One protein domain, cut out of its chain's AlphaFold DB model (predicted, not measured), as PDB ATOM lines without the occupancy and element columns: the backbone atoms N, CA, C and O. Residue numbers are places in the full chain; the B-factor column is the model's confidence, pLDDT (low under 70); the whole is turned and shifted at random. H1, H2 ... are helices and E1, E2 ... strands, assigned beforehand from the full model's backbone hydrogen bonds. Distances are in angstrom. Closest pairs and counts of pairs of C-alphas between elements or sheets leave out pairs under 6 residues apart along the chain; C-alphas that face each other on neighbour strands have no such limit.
ATOM      1  N   GLU A 202      91.721  21.210 -66.720       71.00
ATOM      2  CA  GLU A 202      93.184  21.117 -66.501       71.00
ATOM      3  C   GLU A 202      93.626  19.954 -65.581       71.00
ATOM      4  O   GLU A 202      94.753  19.922 -65.075       71.00
ATOM      5  N   ILE A 203      92.750  18.971 -65.360       75.69
ATOM      6  CA  ILE A 203      93.036  17.786 -64.556       75.69
ATOM      7  C   ILE A 203      94.015  16.907 -65.347       75.69
ATOM      8  O   ILE A 203      93.767  16.631 -66.517       75.69
ATOM      9  N   PRO A 204      95.115  16.419 -64.749       72.69
ATOM     10  CA  PRO A 204      95.968  15.453 -65.422       72.69
ATOM     11  C   PRO A 204      95.221  14.122 -65.538       72.69
ATOM     12  O   PRO A 204      95.007  13.432 -64.541       72.69
ATOM     13  N   LEU A 205      94.822  13.767 -66.758       69.12
ATOM     14  CA  LEU A 205      94.068  12.545 -67.050       69.12
ATOM     15  C   LEU A 205      94.988  11.403 -67.454       69.12
ATOM     16  O   LEU A 205      94.599  10.243 -67.387       69.12
ATOM     17  N   THR A 206      96.219  11.703 -67.845       67.94
ATOM     18  CA  THR A 206      97.209  10.706 -68.240       67.94
ATOM     19  C   THR A 206      98.360  10.627 -67.236       67.94
ATOM     20  O   THR A 206      98.690  11.614 -66.567       67.94
ATOM     21  N   PRO A 207      99.055   9.475 -67.155       67.50
ATOM     22  CA  PRO A 207     100.293   9.361 -66.389       67.50
ATOM     23  C   PRO A 207     101.322  10.446 -66.736       67.50
ATOM     24  O   PRO A 207     101.971  11.003 -65.853       67.50
ATOM     25  N   GLN A 208     101.450  10.784 -68.022       72.12
ATOM     26  CA  GLN A 208     102.404  11.784 -68.491       72.12
ATOM     27  C   GLN A 208     102.038  13.196 -68.022       72.12
ATOM     28  O   GLN A 208     102.907  13.923 -67.543       72.12
ATOM     29  N   GLU A 209     100.763  13.580 -68.096       76.81
ATOM     30  CA  GLU A 209     100.291  14.863 -67.561       76.81
ATOM     31  C   GLU A 209     100.471  14.935 -66.044       76.81
ATOM     32  O   GLU A 209     100.931  15.956 -65.531       76.81
ATOM     33  N   MET A 210     100.194  13.842 -65.323       82.00
ATOM     34  CA  MET A 210     100.415  13.791 -63.877       82.00
ATOM     35  C   MET A 210     101.895  13.956 -63.537       82.00
ATOM     36  O   MET A 210     102.241  14.722 -62.640       82.00
ATOM     37  N   TYR A 211     102.782  13.279 -64.267       82.81
ATOM     38  CA  TYR A 211     104.222  13.440 -64.102       82.81
ATOM     39  C   TYR A 211     104.652  14.892 -64.302       82.81
ATOM     40  O   TYR A 211     105.358  15.439 -63.455       82.81
ATOM     41  N   ILE A 212     104.199  15.535 -65.381       82.62
ATOM     42  CA  ILE A 212     104.515  16.936 -65.680       82.62
ATOM     43  C   ILE A 212     104.004  17.854 -64.562       82.62
ATOM     44  O   ILE A 212     104.739  18.732 -64.110       82.62
ATOM     45  N   ALA A 213     102.770  17.649 -64.095       87.19
ATOM     46  CA  ALA A 213     102.166  18.452 -63.036       87.19
ATOM     47  C   ALA A 213     102.926  18.312 -61.709       87.19
ATOM     48  O   ALA A 213     103.329  19.311 -61.112       87.19
ATOM     49  N   CYS A 214     103.179  17.080 -61.267       89.00
ATOM     50  CA  CYS A 214     103.819  16.813 -59.984       89.00
ATOM     51  C   CYS A 214     105.329  17.120 -59.997       89.00
ATOM     52  O   CYS A 214     105.867  17.545 -58.974       89.00
ATOM     53  N   SER A 215     106.008  17.019 -61.148       89.56
ATOM     54  CA  SER A 215     107.443  17.340 -61.277       89.56
ATOM     55  C   SER A 215     107.766  18.813 -61.015       89.56
ATOM     56  O   SER A 215     108.904  19.142 -60.681       89.56
ATOM     57  N   LYS A 216     106.770  19.706 -61.108       91.75
ATOM     58  CA  LYS A 216     106.900  21.115 -60.697       91.75
ATOM     59  C   LYS A 216     107.133  21.263 -59.188       91.75
ATOM     60  O   LYS A 216     107.761  22.227 -58.765       91.75
ATOM     61  N   PHE A 217     106.636  20.315 -58.391       91.06
ATOM     62  CA  PHE A 217     106.719  20.319 -56.928       91.06
ATOM     63  C   PHE A 217     107.806  19.378 -56.397       91.06
ATOM     64  O   PHE A 217     108.399  19.646 -55.351       91.06
ATOM     65  N   ASP A 218     108.077  18.282 -57.106       89.31
ATOM     66  CA  ASP A 218     109.141  17.333 -56.781       89.31
ATOM     67  C   ASP A 218     109.793  16.798 -58.064       89.31
ATOM     68  O   ASP A 218     109.267  15.909 -58.729       89.31
ATOM     69  N   SER A 219     110.975  17.314 -58.407       88.31
ATOM     70  CA  SER A 219     111.700  16.924 -59.625       88.31
ATOM     71  C   SER A 219     112.265  15.499 -59.594       88.31
ATOM     72  O   SER A 219     112.815  15.042 -60.595       88.31
ATOM     73  N   LYS A 220     112.159  14.789 -58.461       90.12
ATOM     74  CA  LYS A 220     112.648  13.414 -58.280       90.12
ATOM     75  C   LYS A 220     111.536  12.369 -58.338       90.12
ATOM     76  O   LYS A 220     111.733  11.255 -57.852       90.12
ATOM     77  N   ILE A 221     110.368  12.718 -58.871       85.62
ATOM     78  CA  ILE A 221     109.316  11.733 -59.126       85.62
ATOM     79  C   ILE A 221     109.850  10.682 -60.088       85.62
ATOM     80  O   ILE A 221     110.406  11.004 -61.137       85.62
ATOM     81  N   ASP A 222     109.674   9.424 -59.705       78.44
ATOM     82  CA  ASP A 222     110.034   8.287 -60.534       78.44
ATOM     83  C   ASP A 222     108.959   8.105 -61.623       78.44
ATOM     84  O   ASP A 222     107.800   7.843 -61.280       78.44
ATOM     85  N   PRO A 223     109.295   8.223 -62.921       70.38
ATOM     86  CA  PRO A 223     108.343   8.000 -64.007       70.38
ATOM     87  C   PRO A 223     107.728   6.593 -63.987       70.38
ATOM     88  O   PRO A 223     106.586   6.419 -64.397       70.38
ATOM     89  N   LEU A 224     108.444   5.592 -63.466       66.44
ATOM     90  CA  LEU A 224     107.956   4.211 -63.356       66.44
ATOM     91  C   LEU A 224     107.015   4.006 -62.162       66.44
ATOM     92  O   LEU A 224     106.379   2.962 -62.027       66.44
ATOM     93  N   SER A 225     106.902   5.003 -61.283       65.38
ATOM     94  CA  SER A 225     106.005   4.953 -60.131       65.38
ATOM     95  C   SER A 225     104.561   5.335 -60.453       65.38
ATOM     96  O   SER A 225     103.696   5.226 -59.578       65.38
ATOM     97  N   LEU A 226     104.307   5.785 -61.686       67.19
ATOM     98  CA  LEU A 226     102.985   6.154 -62.168       67.19
ATOM     99  C   LEU A 226     102.097   4.921 -62.254       67.19
ATOM    100  O   LEU A 226     102.365   3.993 -63.013       67.19
ATOM    101  N   LYS A 227     101.021   4.924 -61.473       61.31
ATOM    102  CA  LYS A 227     100.047   3.835 -61.471       61.31
ATOM    103  C   LYS A 227      98.651   4.415 -61.649       61.31
ATOM    104  O   LYS A 227      98.111   4.935 -60.668       61.31
ATOM    105  N   PRO A 228      98.058   4.334 -62.852       57.94
ATOM    106  CA  PRO A 228      96.625   4.515 -62.965       57.94
ATOM    107  C   PRO A 228      95.937   3.398 -62.183       57.94
ATOM    108  O   PRO A 228      96.308   2.228 -62.275       57.94
ATOM    109  N   ARG A 229      94.956   3.755 -61.362       57.78
ATOM    110  CA  ARG A 229      94.004   2.802 -60.799       57.78
ATOM    111  C   ARG A 229      92.620   3.329 -61.112       57.78
ATOM    112  O   ARG A 229      92.289   4.455 -60.774       57.78
ATOM    113  N   GLN A 230      91.797   2.523 -61.754       51.19
ATOM    114  CA  GLN A 230      90.374   2.830 -61.785       51.19
ATOM    115  C   GLN A 230      89.769   2.413 -60.446       51.19
ATOM    116  O   GLN A 230      90.199   1.421 -59.845       51.19
ATOM    117  N   THR A 231      88.828   3.198 -59.922       47.50
ATOM    118  CA  THR A 231      88.116   2.773 -58.716       47.50
ATOM    119  C   THR A 231      87.146   1.638 -59.021       47.50
ATOM    120  O   THR A 231      86.780   1.395 -60.165       47.50
ATOM    121  N   ARG A 232      86.750   0.922 -57.967       48.59
ATOM    122  CA  ARG A 232      85.941  -0.308 -58.020       48.59
ATOM    123  C   ARG A 232      84.455  -0.074 -58.285       48.59
ATOM    124  O   ARG A 232      83.698  -1.034 -58.373       48.59
ATOM    125  N   GLU A 233      84.044   1.182 -58.336       48.75
ATOM    126  CA  GLU A 233      82.674   1.598 -58.579       48.75
ATOM    127  C   GLU A 233      82.587   2.082 -60.021       48.75
ATOM    128  O   GLU A 233      83.507   2.725 -60.529       48.75
ATOM    129  N   TRP A 234      81.519   1.687 -60.699       49.12
ATOM    130  CA  TRP A 234      81.282   1.974 -62.102       49.12
ATOM    131  C   TRP A 234      79.972   2.746 -62.203       49.12
ATOM    132  O   TRP A 234      79.002   2.390 -61.543       49.12
ATOM    133  N   LEU A 235      79.976   3.823 -62.988       50.69
ATOM    134  CA  LEU A 235      78.780   4.593 -63.340       50.69
ATOM    135  C   LEU A 235      77.786   3.728 -64.115       50.69
ATOM    136  O   LEU A 235      76.578   3.846 -63.950       50.69
ATOM    137  N   ASN A 236      78.332   2.896 -64.998       52.34
ATOM    138  CA  ASN A 236      77.635   1.911 -65.804       52.34
ATOM    139  C   ASN A 236      78.626   0.809 -66.205       52.34
ATOM    140  O   ASN A 236      79.815   0.908 -65.920       52.34
ATOM    141  N   SER A 237      78.189  -0.201 -66.945       50.22
ATOM    142  CA  SER A 237      79.029  -1.270 -67.522       50.22
ATOM    143  C   SER A 237      80.243  -0.817 -68.357       50.22
ATOM    144  O   SER A 237      81.019  -1.673 -68.776       50.22
ATOM    145  N   THR A 238      80.412   0.481 -68.638       50.47
ATOM    146  CA  THR A 238      81.441   1.028 -69.542       50.47
ATOM    147  C   THR A 238      82.287   2.171 -68.967       50.47
ATOM    148  O   THR A 238      83.352   2.452 -69.513       50.47
ATOM    149  N   VAL A 239      81.869   2.829 -67.879       54.94
ATOM    150  CA  VAL A 239      82.553   4.009 -67.323       54.94
ATOM    151  C   VAL A 239      82.784   3.833 -65.813       54.94
ATOM    152  O   VAL A 239      81.814   3.655 -65.075       54.94
ATOM    153  N   PRO A 240      84.033   3.900 -65.311       58.12
ATOM    154  CA  PRO A 240      84.306   3.880 -63.873       58.12
ATOM    155  C   PRO A 240      83.776   5.161 -63.208       58.12
ATOM    156  O   PRO A 240      83.852   6.231 -63.801       58.12
ATOM    157  N   SER A 241      83.254   5.082 -61.982       61.34
ATOM    158  CA  SER A 241      82.691   6.234 -61.257       61.34
ATOM    159  C   SER A 241      83.755   7.196 -60.740       61.34
ATOM    160  O   SER A 241      83.510   8.395 -60.650       61.34
ATOM    161  N   ASN A 242      84.955   6.692 -60.441       67.06
ATOM    162  CA  ASN A 242      86.097   7.532 -60.134       67.06
ATOM    163  C   ASN A 242      87.361   7.061 -60.850       67.06
ATOM    164  O   ASN A 242      87.630   5.869 -61.060       67.06
ATOM    165  N   TYR A 243      88.191   8.041 -61.160       71.56
ATOM    166  CA  TYR A 243      89.512   7.854 -61.716       71.56
ATOM    167  C   TYR A 243      90.566   8.170 -60.660       71.56
ATOM    168  O   TYR A 243      90.486   9.197 -59.990       71.56
ATOM    169  N   TYR A 244      91.554   7.291 -60.492       78.81
ATOM    170  CA  TYR A 244      92.643   7.501 -59.549       78.81
ATOM    171  C   TYR A 244      93.999   7.431 -60.248       78.81
ATOM    172  O   TYR A 244      94.333   6.465 -60.936       78.81
ATOM    173  N   LEU A 245      94.831   8.438 -60.013       80.12
ATOM    174  CA  LEU A 245      96.230   8.436 -60.412       80.12
ATOM    175  C   LEU A 245      97.120   8.617 -59.193       80.12
ATOM    176  O   LEU A 245      96.821   9.399 -58.292       80.12
ATOM    177  N   GLN A 246      98.256   7.928 -59.187       85.50
ATOM    178  CA  GLN A 246      99.308   8.167 -58.206       85.50
ATOM    179  C   GLN A 246     100.686   8.177 -58.850       85.50
ATOM    180  O   GLN A 246     100.957   7.413 -59.779       85.50
ATOM    181  N   CYS A 247     101.569   8.991 -58.284       83.31
ATOM    182  CA  CYS A 247     103.002   8.978 -58.546       83.31
ATOM    183  C   CYS A 247     103.762   9.253 -57.246       83.31
ATOM    184  O   CYS A 247     103.217   9.803 -56.282       83.31
ATOM    185  N   ARG A 248     105.029   8.844 -57.182       88.25
ATOM    186  CA  ARG A 248     105.858   9.049 -55.994       88.25
ATOM    187  C   ARG A 248     107.319   9.317 -56.334       88.25
ATOM    188  O   ARG A 248     107.860   8.845 -57.329       88.25
ATOM    189  N   SER A 249     107.961  10.052 -55.445       87.62
ATOM    190  CA  SER A 249     109.404  10.078 -55.257       87.62
ATOM    191  C   SER A 249     109.748   9.319 -53.970       87.62
ATOM    192  O   SER A 249     108.872   8.804 -53.272       87.62
ATOM    193  N   ASN A 250     111.025   9.308 -53.591       81.81
ATOM    194  CA  ASN A 250     111.453   8.765 -52.297       81.81
ATOM    195  C   ASN A 250     110.939   9.570 -51.090       81.81
ATOM    196  O   ASN A 250     111.060   9.105 -49.962       81.81
ATOM    197  N   LYS A 251     110.446  10.800 -51.292       84.06
ATOM    198  CA  LYS A 251     110.059  11.715 -50.203       84.06
ATOM    199  C   LYS A 251     108.597  12.124 -50.234       84.06
ATOM    200  O   LYS A 251     108.060  12.494 -49.192       84.06
ATOM    201  N   THR A 252     107.984  12.086 -51.411       89.06
ATOM    202  CA  THR A 252     106.645  12.619 -51.631       89.06
ATOM    203  C   THR A 252     105.829  11.633 -52.445       89.06
ATOM    204  O   THR A 252     106.305  11.100 -53.445       89.06
ATOM    205  N   LYS A 253     104.577  11.428 -52.058       91.56
ATOM    206  CA  LYS A 253     103.584  10.712 -52.853       91.56
ATOM    207  C   LYS A 253     102.449  11.664 -53.193       91.56
ATOM    208  O   LYS A 253     101.912  12.333 -52.315       91.56
ATOM    209  N   PHE A 254     102.078  11.694 -54.464       91.06
ATOM    210  CA  PHE A 254     100.945  12.452 -54.971       91.06
ATOM    211  C   PHE A 254      99.862  11.470 -55.390       91.06
ATOM    212  O   PHE A 254     100.142  10.460 -56.033       91.06
ATOM    213  N   SER A 255      98.627  11.752 -55.001       90.56
ATOM    214  CA  SER A 255      97.450  11.016 -55.442       90.56
ATOM    215  C   SER A 255      96.387  11.999 -55.909       90.56
ATOM    216  O   SER A 255      96.167  13.019 -55.258       90.56
ATOM    217  N   LEU A 256      95.734  11.669 -57.011       86.94
ATOM    218  CA  LEU A 256      94.583  12.369 -57.553       86.94
ATOM    219  C   LEU A 256      93.425  11.381 -57.602       86.94
ATOM    220  O   LEU A 256      93.565  10.319 -58.203       86.94
ATOM    221  N   THR A 257      92.301  11.754 -57.008       85.94
ATOM    222  CA  THR A 257      91.006  11.110 -57.219       85.94
ATOM    223  C   THR A 257      90.115  12.083 -57.980       85.94
ATOM    224  O   THR A 257      90.016  13.243 -57.585       85.94
ATOM    225  N   VAL A 258      89.479  11.624 -59.052       77.75
ATOM    226  CA  VAL A 258      88.495  12.381 -59.834       77.75
ATOM    227  C   VAL A 258      87.169  11.643 -59.756       77.75
ATOM    228  O   VAL A 258      87.089  10.502 -60.205       77.75
ATOM    229  N   ASP A 259      86.157  12.290 -59.199       75.75
ATOM    230  CA  ASP A 259      84.772  11.845 -59.219       75.75
ATOM    231  C   ASP A 259      84.123  12.275 -60.537       75.75
ATOM    232  O   ASP A 259      83.964  13.461 -60.843       75.75
ATOM    233  N   ILE A 260      83.775  11.276 -61.339       69.12
ATOM    234  CA  ILE A 260      83.252  11.455 -62.688       69.12
ATOM    235  C   ILE A 260      81.769  11.869 -62.644       69.12
ATOM    236  O   ILE A 260      81.320  12.575 -63.551       69.12
ATOM    237  N   TYR A 261      81.021  11.533 -61.581       61.97
ATOM    238  CA  TYR A 261      79.625  11.968 -61.403       61.97
ATOM    239  C   TYR A 261      79.521  13.479 -61.217       61.97
ATOM    240  O   TYR A 261      78.649  14.129 -61.797       61.97
ATOM    241  N   ASN A 262      80.426  14.035 -60.417       64.88
ATOM    242  CA  ASN A 262      80.328  15.412 -59.955       64.88
ATOM    243  C   ASN A 262      81.229  16.364 -60.727       64.88
ATOM    244  O   ASN A 262      81.488  17.453 -60.245       64.88
ATOM    245  N   ILE A 263      81.689  16.022 -61.936       64.06
ATOM    246  CA  ILE A 263      82.717  16.800 -62.651       64.06
ATOM    247  C   ILE A 263      82.400  18.292 -62.868       64.06
ATOM    248  O   ILE A 263      83.283  19.090 -63.171       64.06
ATOM    249  N   LYS A 264      81.121  18.671 -62.779       61.03
ATOM    250  CA  LYS A 264      80.668  20.065 -62.884       61.03
ATOM    251  C   LYS A 264      80.824  20.849 -61.577       61.03
ATOM    252  O   LYS A 264      80.763  22.075 -61.611       61.03
ATOM    253  N   ASP A 265      81.038  20.158 -60.465       63.34
ATOM    254  CA  ASP A 265      81.268  20.728 -59.148       63.34
ATOM    255  C   ASP A 265      82.764  20.938 -58.907       63.34
ATOM    256  O   ASP A 265      83.620  20.150 -59.317       63.34
ATOM    257  N   SER A 266      83.091  22.001 -58.171       63.72
ATOM    258  CA  SER A 266      84.467  22.339 -57.783       63.72
ATOM    259  C   SER A 266      85.150  21.292 -56.894       63.72
ATOM    260  O   SER A 266      86.356  21.389 -56.662       63.72
ATOM    261  N   ASP A 267      84.384  20.319 -56.395       66.94
ATOM    262  CA  ASP A 267      84.817  19.267 -55.471       66.94
ATOM    263  C   ASP A 267      84.984  17.904 -56.163       66.94
ATOM    264  O   ASP A 267      85.269  16.902 -55.508       66.94
ATOM    265  N   CYS A 268      84.866  17.849 -57.495       76.06
ATOM    266  CA  CYS A 268      85.045  16.616 -58.266       76.06
ATOM    267  C   CYS A 268      86.467  16.068 -58.255       76.06
ATOM    268  O   CYS A 268      86.699  14.948 -58.699       76.06
ATOM    269  N   THR A 269      87.438  16.841 -57.776       83.19
ATOM    270  CA  THR A 269      88.810  16.371 -57.642       83.19
ATOM    271  C   THR A 269      89.282  16.484 -56.216       83.19
ATOM    272  O   THR A 269      89.094  17.495 -55.542       83.19
ATOM    273  N   GLN A 270      89.967  15.441 -55.775       89.00
ATOM    274  CA  GLN A 270      90.644  15.418 -54.500       89.00
ATOM    275  C   GLN A 270      92.104  15.051 -54.725       89.00
ATOM    276  O   GLN A 270      92.455  13.920 -55.067       89.00
ATOM    277  N   TRP A 271      92.970  16.027 -54.490       90.94
ATOM    278  CA  TRP A 271      94.401  15.821 -54.407       90.94
ATOM    279  C   TRP A 271      94.792  15.462 -52.983       90.94
ATOM    280  O   TRP A 271      94.391  16.115 -52.020       90.94
ATOM    281  N   LYS A 272      95.639  14.444 -52.862       94.31
ATOM    282  CA  LYS A 272      96.299  14.042 -51.622       94.31
ATOM    283  C   LYS A 272      97.807  14.065 -51.841       94.31
ATOM    284  O   LYS A 272      98.322  13.396 -52.738       94.31
ATOM    285  N   VAL A 273      98.517  14.806 -51.000       95.00
ATOM    286  CA  VAL A 273      99.985  14.841 -50.971       95.00
ATOM    287  C   VAL A 273     100.457  14.282 -49.641       95.00
ATOM    288  O   VAL A 273     100.048  14.758 -48.583       95.00
ATOM    289  N   GLU A 274     101.318  13.273 -49.697       94.06
ATOM    290  CA  GLU A 274     101.905  12.620 -48.529       94.06
ATOM    291  C   GLU A 274     103.416  12.865 -48.532       94.06
ATOM    292  O   GLU A 274     104.085  12.591 -49.529       94.06
ATOM    293  N   LYS A 275     103.960  13.378 -47.426       93.00
ATOM    294  CA  LYS A 275     105.405  13.496 -47.190       93.00
ATOM    295  C   LYS A 275     105.798  12.716 -45.956       93.00
ATOM    296  O   LYS A 275     105.096  12.778 -44.959       93.00
ATOM    297  N   PHE A 276     106.940  12.052 -45.997       87.44
ATOM    298  CA  PHE A 276     107.416  11.262 -44.865       87.44
ATOM    299  C   PHE A 276     108.426  12.063 -44.047       87.44
ATOM    300  O   PHE A 276     109.367  12.648 -44.597       87.44
ATOM    301  N   LEU A 277     108.210  12.120 -42.735       89.25
ATOM    302  CA  LEU A 277     109.142  12.705 -41.780       89.25
ATOM    303  C   LEU A 277     109.734  11.574 -40.939       89.25
ATOM    304  O   LEU A 277     108.992  10.787 -40.364       89.25
ATOM    305  N   ASN A 278     111.063  11.461 -40.933       89.50
ATOM    306  CA  ASN A 278     111.750  10.395 -40.209       89.50
ATOM    307  C   ASN A 278     111.602  10.594 -38.699       89.50
ATOM    308  O   ASN A 278     111.683  11.728 -38.223       89.50
ATOM    309  N   VAL A 279     111.446   9.490 -37.978       87.12
ATOM    310  CA  VAL A 279     111.439   9.451 -36.517       87.12
ATOM    311  C   VAL A 279     112.750   8.831 -36.058       87.12
ATOM    312  O   VAL A 279     113.182   7.806 -36.585       87.12
ATOM    313  N   ASP A 280     113.423   9.481 -35.110       86.19
ATOM    314  CA  ASP A 280     114.626   8.913 -34.513       86.19
ATOM    315  C   ASP A 280     114.247   7.731 -33.616       86.19
ATOM    316  O   ASP A 280     113.271   7.791 -32.871       86.19
ATOM    317  N   ARG A 281     115.069   6.679 -33.617       81.75
ATOM    318  CA  ARG A 281     114.821   5.474 -32.802       81.75
ATOM    319  C   ARG A 281     114.799   5.717 -31.293       81.75
ATOM    320  O   ARG A 281     114.344   4.867 -30.538       81.75
ATOM    321  N   GLU A 282     115.334   6.852 -30.853       82.12
ATOM    322  CA  GLU A 282     115.259   7.284 -29.455       82.12
ATOM    323  C   GLU A 282     113.850   7.761 -29.068       82.12
ATOM    324  O   GLU A 282     113.500   7.721 -27.892       82.12
ATOM    325  N   LEU A 283     113.054   8.205 -30.046       81.31
ATOM    326  CA  LEU A 283     111.685   8.692 -29.871       81.31
ATOM    327  C   LEU A 283     110.643   7.590 -30.061       81.31
ATOM    328  O   LEU A 283     109.654   7.578 -29.340       81.31
ATOM    329  N   SER A 284     110.866   6.674 -31.003       82.56
ATOM    330  CA  SER A 284     109.987   5.530 -31.248       82.56
ATOM    331  C   SER A 284     110.784   4.327 -31.734       82.56
ATOM    332  O   SER A 284     111.666   4.456 -32.580       82.56
ATOM    333  N   ILE A 285     110.446   3.142 -31.228       83.25
ATOM    334  CA  ILE A 285     110.959   1.862 -31.745       83.25
ATOM    335  C   ILE A 285     109.971   1.162 -32.686       83.25
ATOM    336  O   ILE A 285     110.333   0.157 -33.294       83.25
ATOM    337  N   LEU A 286     108.733   1.660 -32.764       80.06
ATOM    338  CA  LEU A 286     107.638   1.068 -33.533       80.06
ATOM    339  C   LEU A 286     107.571   1.661 -34.942       80.06
ATOM    340  O   LEU A 286     107.426   0.916 -35.905       80.06
ATOM    341  N   ILE A 287     107.744   2.980 -35.066       81.81
ATOM    342  CA  ILE A 287     107.626   3.692 -36.340       81.81
ATOM    343  C   ILE A 287     108.944   4.370 -36.729       81.81
ATOM    344  O   ILE A 287     109.543   5.109 -35.953       81.81
ATOM    345  N   ASP A 288     109.378   4.169 -37.975       85.06
ATOM    346  CA  ASP A 288     110.576   4.828 -38.525       85.06
ATOM    347  C   ASP A 288     110.233   6.152 -39.250       85.06
ATOM    348  O   ASP A 288     111.104   6.996 -39.490       85.06
ATOM    349  N   GLN A 289     108.967   6.344 -39.649       86.50
ATOM    350  CA  GLN A 289     108.497   7.514 -40.398       86.50
ATOM    351  C   GLN A 289     107.031   7.848 -40.101       86.50
ATOM    352  O   GLN A 289     106.192   6.957 -40.037       86.50
ATOM    353  N   ILE A 290     106.705   9.143 -40.056       87.62
ATOM    354  CA  ILE A 290     105.323   9.636 -39.994       87.62
ATOM    355  C   ILE A 290     104.919  10.190 -41.364       87.62
ATOM    356  O   ILE A 290     105.586  11.099 -41.882       87.62
ATOM    357  N   PRO A 291     103.822   9.705 -41.967       89.44
ATOM    358  CA  PRO A 291     103.257  10.306 -43.163       89.44
ATOM    359  C   PRO A 291     102.453  11.565 -42.819       89.44
ATOM    360  O   PRO A 291     101.418  11.530 -42.156       89.44
ATOM    361  N   ILE A 292     102.900  12.698 -43.346       92.31
ATOM    362  CA  ILE A 292     102.231  13.992 -43.259       92.31
ATOM    363  C   ILE A 292     101.358  14.188 -44.487       92.31
ATOM    364  O   ILE A 292     101.853  14.257 -45.614       92.31
ATOM    365  N   ILE A 293     100.053  14.313 -44.261       93.81
ATOM    366  CA  ILE A 293      99.052  14.324 -45.327       93.81
ATOM    367  C   ILE A 293      98.426  15.717 -45.468       93.81
ATOM    368  O   ILE A 293      97.920  16.304 -44.502       93.81
ATOM    369  N   GLY A 294      98.436  16.231 -46.698       94.12
ATOM    370  CA  GLY A 294      97.673  17.398 -47.132       94.12
ATOM    371  C   GLY A 294      96.630  17.019 -48.178       94.12
ATOM    372  O   GLY A 294      96.903  16.192 -49.049       94.12
ATOM    373  N   PHE A 295      95.456  17.639 -48.088       94.38
ATOM    374  CA  PHE A 295      94.360  17.481 -49.042       94.38
ATOM    375  C   PHE A 295      94.009  18.826 -49.675       94.38
ATOM    376  O   PHE A 295      94.225  19.872 -49.059       94.38
ATOM    377  N   GLY A 296      93.450  18.792 -50.879       90.00
ATOM    378  CA  GLY A 296      92.919  19.975 -51.547       90.00
ATOM    379  C   GLY A 296      92.264  19.645 -52.884       90.00
ATOM    380  O   GLY A 296      92.492  18.573 -53.437       90.00
ATOM    381  N   ASN A 297      91.483  20.580 -53.420       86.81
ATOM    382  CA  ASN A 297      90.798  20.415 -54.710       86.81
ATOM    383  C   ASN A 297      91.732  20.674 -55.905       86.81
ATOM    384  O   ASN A 297      91.356  20.542 -57.057       86.81
ATOM    385  N   ASN A 298      92.976  21.075 -55.652       89.38
ATOM    386  CA  ASN A 298      94.016  21.158 -56.670       89.38
ATOM    387  C   ASN A 298      95.373  20.791 -56.063       89.38
ATOM    388  O   ASN A 298      95.566  20.832 -54.842       89.38
ATOM    389  N   LEU A 299      96.326  20.454 -56.929       90.81
ATOM    390  CA  LEU A 299      97.652  19.999 -56.524       90.81
ATOM    391  C   LEU A 299      98.382  21.020 -55.634       90.81
ATOM    392  O   LEU A 299      98.995  20.640 -54.638       90.81
ATOM    393  N   GLU A 300      98.287  22.312 -55.956       92.88
ATOM    394  CA  GLU A 300      98.959  23.376 -55.206       92.88
ATOM    395  C   GLU A 300      98.408  23.512 -53.780       92.88
ATOM    396  O   GLU A 300      99.173  23.552 -52.817       92.88
ATOM    397  N   SER A 301      97.084  23.515 -53.621       93.19
ATOM    398  CA  SER A 301      96.428  23.583 -52.311       93.19
ATOM    399  C   SER A 301      96.777  22.374 -51.439       93.19
ATOM    400  O   SER A 301      97.164  22.552 -50.281       93.19
ATOM    401  N   ALA A 302      96.749  21.162 -52.002       93.94
ATOM    402  CA  ALA A 302      97.116  19.942 -51.290       93.94
ATOM    403  C   ALA A 302      98.601  19.936 -50.885       93.94
ATOM    404  O   ALA A 302      98.937  19.594 -49.745       93.94
ATOM    405  N   PHE A 303      99.494  20.368 -51.781       95.12
ATOM    406  CA  PHE A 303     100.923  20.478 -51.496       95.12
ATOM    407  C   PHE A 303     101.208  21.522 -50.414       95.12
ATOM    408  O   PHE A 303     101.946  21.235 -49.473       95.12
ATOM    409  N   ASN A 304     100.592  22.703 -50.492       95.62
ATOM    410  CA  ASN A 304     100.763  23.770 -49.506       95.62
ATOM    411  C   ASN A 304     100.221  23.363 -48.130       95.62
ATOM    412  O   ASN A 304     100.874  23.617 -47.115       95.62
ATOM    413  N   ALA A 305      99.077  22.674 -48.079       95.31
ATOM    414  CA  ALA A 305      98.531  22.119 -46.842       95.31
ATOM    415  C   ALA A 305      99.479  21.080 -46.217       95.31
ATOM    416  O   ALA A 305      99.759  21.141 -45.016       95.31
ATOM    417  N   CYS A 306     100.023  20.169 -47.033       95.81
ATOM    418  CA  CYS A 306     101.022  19.189 -46.604       95.81
ATOM    419  C   CYS A 306     102.295  19.886 -46.094       95.81
ATOM    420  O   CYS A 306     102.764  19.600 -44.995       95.81
ATOM    421  N   GLN A 307     102.824  20.857 -46.845       94.31
ATOM    422  CA  GLN A 307     104.055  21.572 -46.512       94.31
ATOM    423  C   GLN A 307     103.920  22.406 -45.235       94.31
ATOM    424  O   GLN A 307     104.854  22.450 -44.435       94.31
ATOM    425  N   LYS A 308     102.765  23.045 -45.021       94.69
ATOM    426  CA  LYS A 308     102.477  23.801 -43.797       94.69
ATOM    427  C   LYS A 308     102.526  22.890 -42.571       94.69
ATOM    428  O   LYS A 308     103.237  23.214 -41.625       94.69
ATOM    429  N   LYS A 309     101.835  21.743 -42.613       93.38
ATOM    430  CA  LYS A 309     101.871  20.741 -41.531       93.38
ATOM    431  C   LYS A 309     103.275  20.172 -41.326       93.38
ATOM    432  O   LYS A 309     103.742  20.083 -40.200       93.38
ATOM    433  N   TYR A 310     103.971  19.854 -42.415       93.19
ATOM    434  CA  TYR A 310     105.336  19.335 -42.370       93.19
ATOM    435  C   TYR A 310     106.294  20.315 -41.680       93.19
ATOM    436  O   TYR A 310     107.074  19.924 -40.817       93.19
ATOM    437  N   ASN A 311     106.228  21.600 -42.038       93.25
ATOM    438  CA  ASN A 311     107.069  22.633 -41.436       93.25
ATOM    439  C   ASN A 311     106.734  22.856 -39.960       93.25
ATOM    440  O   ASN A 311     107.653  23.030 -39.166       93.25
ATOM    441  N   LEU A 312     105.446  22.828 -39.604       92.94
ATOM    442  CA  LEU A 312     104.982  22.970 -38.227       92.94
ATOM    443  C   LEU A 312     105.596  21.885 -37.335       92.94
ATOM    444  O   LEU A 312     106.356  22.222 -36.431       92.94
ATOM    445  N   LEU A 313     105.399  20.609 -37.686       90.62
ATOM    446  CA  LEU A 313     105.955  19.469 -36.946       90.62
ATOM    447  C   LEU A 313     107.484  19.493 -36.912       90.62
ATOM    448  O   LEU A 313     108.094  19.249 -35.882       90.62
ATOM    449  N   LYS A 314     108.137  19.875 -38.012       89.81
ATOM    450  CA  LYS A 314     109.600  19.995 -38.036       89.81
ATOM    451  C   LYS A 314     110.135  21.100 -37.112       89.81
ATOM    452  O   LYS A 314     111.283  21.029 -36.682       89.81
ATOM    453  N   SER A 315     109.345  22.142 -36.862       91.06
ATOM    454  CA  SER A 315     109.749  23.312 -36.069       91.06
ATOM    455  C   SER A 315     109.296  23.268 -34.608       91.06
ATOM    456  O   SER A 315     109.898  23.946 -33.777       91.06
ATOM    457  N   ASN A 316     108.269  22.477 -34.290       92.94
ATOM    458  CA  ASN A 316     107.690  22.368 -32.959       92.94
ATOM    459  C   ASN A 316     107.857  20.945 -32.417       92.94
ATOM    460  O   ASN A 316     107.121  20.033 -32.785       92.94
ATOM    461  N   ARG A 317     108.823  20.779 -31.506       89.50
ATOM    462  CA  ARG A 317     109.156  19.481 -30.909       89.50
ATOM    463  C   ARG A 317     107.971  18.840 -30.184       89.50
ATOM    464  O   ARG A 317     107.783  17.641 -30.325       89.50
ATOM    465  N   ASN A 318     107.169  19.625 -29.465       91.69
ATOM    466  CA  ASN A 318     106.038  19.084 -28.712       91.69
ATOM    467  C   ASN A 318     104.967  18.518 -29.651       91.69
ATOM    468  O   ASN A 318     104.497  17.410 -29.437       91.69
ATOM    469  N   GLU A 319     104.629  19.244 -30.722       91.00
ATOM    470  CA  GLU A 319     103.668  18.746 -31.717       91.00
ATOM    471  C   GLU A 319     104.209  17.536 -32.487       91.00
ATOM    472  O   GLU A 319     103.448  16.652 -32.869       91.00
ATOM    473  N   PHE A 320     105.525  17.473 -32.715       90.56
ATOM    474  CA  PHE A 320     106.147  16.298 -33.317       90.56
ATOM    475  C   PHE A 320     106.050  15.065 -32.414       90.56
ATOM    476  O   PHE A 320     105.634  14.014 -32.886       90.56
ATOM    477  N   GLU A 321     106.389  15.194 -31.131       89.88
ATOM    478  CA  GLU A 321     106.292  14.107 -30.146       89.88
ATOM    479  C   GLU A 321     104.839  13.639 -29.945       89.88
ATOM    480  O   GLU A 321     104.574  12.439 -29.847       89.88
ATOM    481  N   GLU A 322     103.882  14.570 -29.960       90.75
ATOM    482  CA  GLU A 322     102.449  14.260 -29.927       90.75
ATOM    483  C   GLU A 322     102.015  13.476 -31.176       90.75
ATOM    484  O   GLU A 322     101.369  12.435 -31.057       90.75
ATOM    485  N   ALA A 323     102.447  13.905 -32.366       89.31
ATOM    486  CA  ALA A 323     102.161  13.203 -33.614       89.31
ATOM    487  C   ALA A 323     102.811  11.809 -33.683       89.31
ATOM    488  O   ALA A 323     102.194  10.893 -34.222       89.31
ATOM    489  N   VAL A 324     104.026  11.628 -33.144       89.94
ATOM    490  CA  VAL A 324     104.664  10.302 -32.992       89.94
ATOM    491  C   VAL A 324     103.761   9.404 -32.152       89.94
ATOM    492  O   VAL A 324     103.382   8.329 -32.608       89.94
ATOM    493  N   SER A 325     103.361   9.881 -30.971       88.62
ATOM    494  CA  SER A 325     102.560   9.110 -30.013       88.62
ATOM    495  C   SER A 325     101.198   8.703 -30.591       88.62
ATOM    496  O   SER A 325     100.759   7.565 -30.432       88.62
ATOM    497  N   GLU A 326     100.525   9.620 -31.295       89.56
ATOM    498  CA  GLU A 326      99.247   9.338 -31.961       89.56
ATOM    499  C   GLU A 326      99.405   8.270 -33.054       89.56
ATOM    500  O   GLU A 326      98.560   7.381 -33.196       89.56
ATOM    501  N   TYR A 327     100.499   8.329 -33.818       87.25
ATOM    502  CA  TYR A 327     100.747   7.389 -34.905       87.25
ATOM    503  C   TYR A 327     101.152   5.998 -34.401       87.25
ATOM    504  O   TYR A 327     100.666   5.002 -34.934       87.25
TER     505      TYR A 327
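What this domain is: This is residues 202 to 327 of the 363 residues of an uncharacterized protein of Synechococcus sp. (strain ATCC 27264 / PCC 7002 / PR-6) (UniProt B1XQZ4). A long, twisted sheet of five strands forms a wall, with helix H2 packed over E5 and E6 and the shorter H1 over E3 and E4 on the same face. H3 turns off at a corner after H2, near E6, while E2 lies far out at the opposite end of the long axis. The 126 printed residues run H1 E1 E2 E3 E4 E5 E6 H2 H3; the antiparallel sheet has the order E1 - E3 - E4 - E5 - E6. The class is mixed, helices and strands; the whole is only just compact, close to loose, with a radius of gyration of the C-alphas of 16.5 A, spanning 53 by 27 by 24 A.

Where its parts are: E5, residues 269 to 278, is 29.4 A long; E4, 252 to 259, 23.2 A; E3, 242 to 248, 20.2 A; E6, 289 to 296, 22.9 A. E1 is 227 to 230, E2 234 to 236. H1, 207 to 215, begins at C-alpha 207 (100.293, 9.361, -66.389). H2, 299 to 315, is 24.0 A; H3, 317 to 327, ends at C-alpha 327 (100.747, 7.389, -34.905).

How they stand to each other: E3 E4 E5 E6 form a meander, each strand the antiparallel neighbour of the one before. Within hydrogen-bond range are N 229 and O 244 of E1 and E3, 2.8 A; N 245 and O 256 of E3 and E4, 2.9 A; N 255 and O 272 of E4 and E5, 2.8 A; N 292 and O 275 of E6 and E5, 2.7 A. H1, H2 and H3 on one face of the sheet make two layers. H2 has a height over the sheet of 7.0 A; its closest C-alphas to E6 are Cys 306 and Gly 294, 3.8 A. H1 has a height of 9.4 A; its closest C-alphas to E3 are Tyr 211 and Cys 247, 7.2 A. H2, with residues 312 to 314 alone, and H3 touch only at the corner, closest at the C-alphas of Leu 313 and Phe 320, 4.8 A. In H1, H2 and H3 every O i to N i+4 pair is within hydrogen-bond range.

The domain as a whole: The C-alphas farthest apart, of Ser 237 and Glu 282, are 53.2 A apart. The printed part has no cut; the link H1 to E1 is long. Its mean pLDDT is 80.7, under 70 at residues 205 to 207, 224 to 242 and 260 to 267.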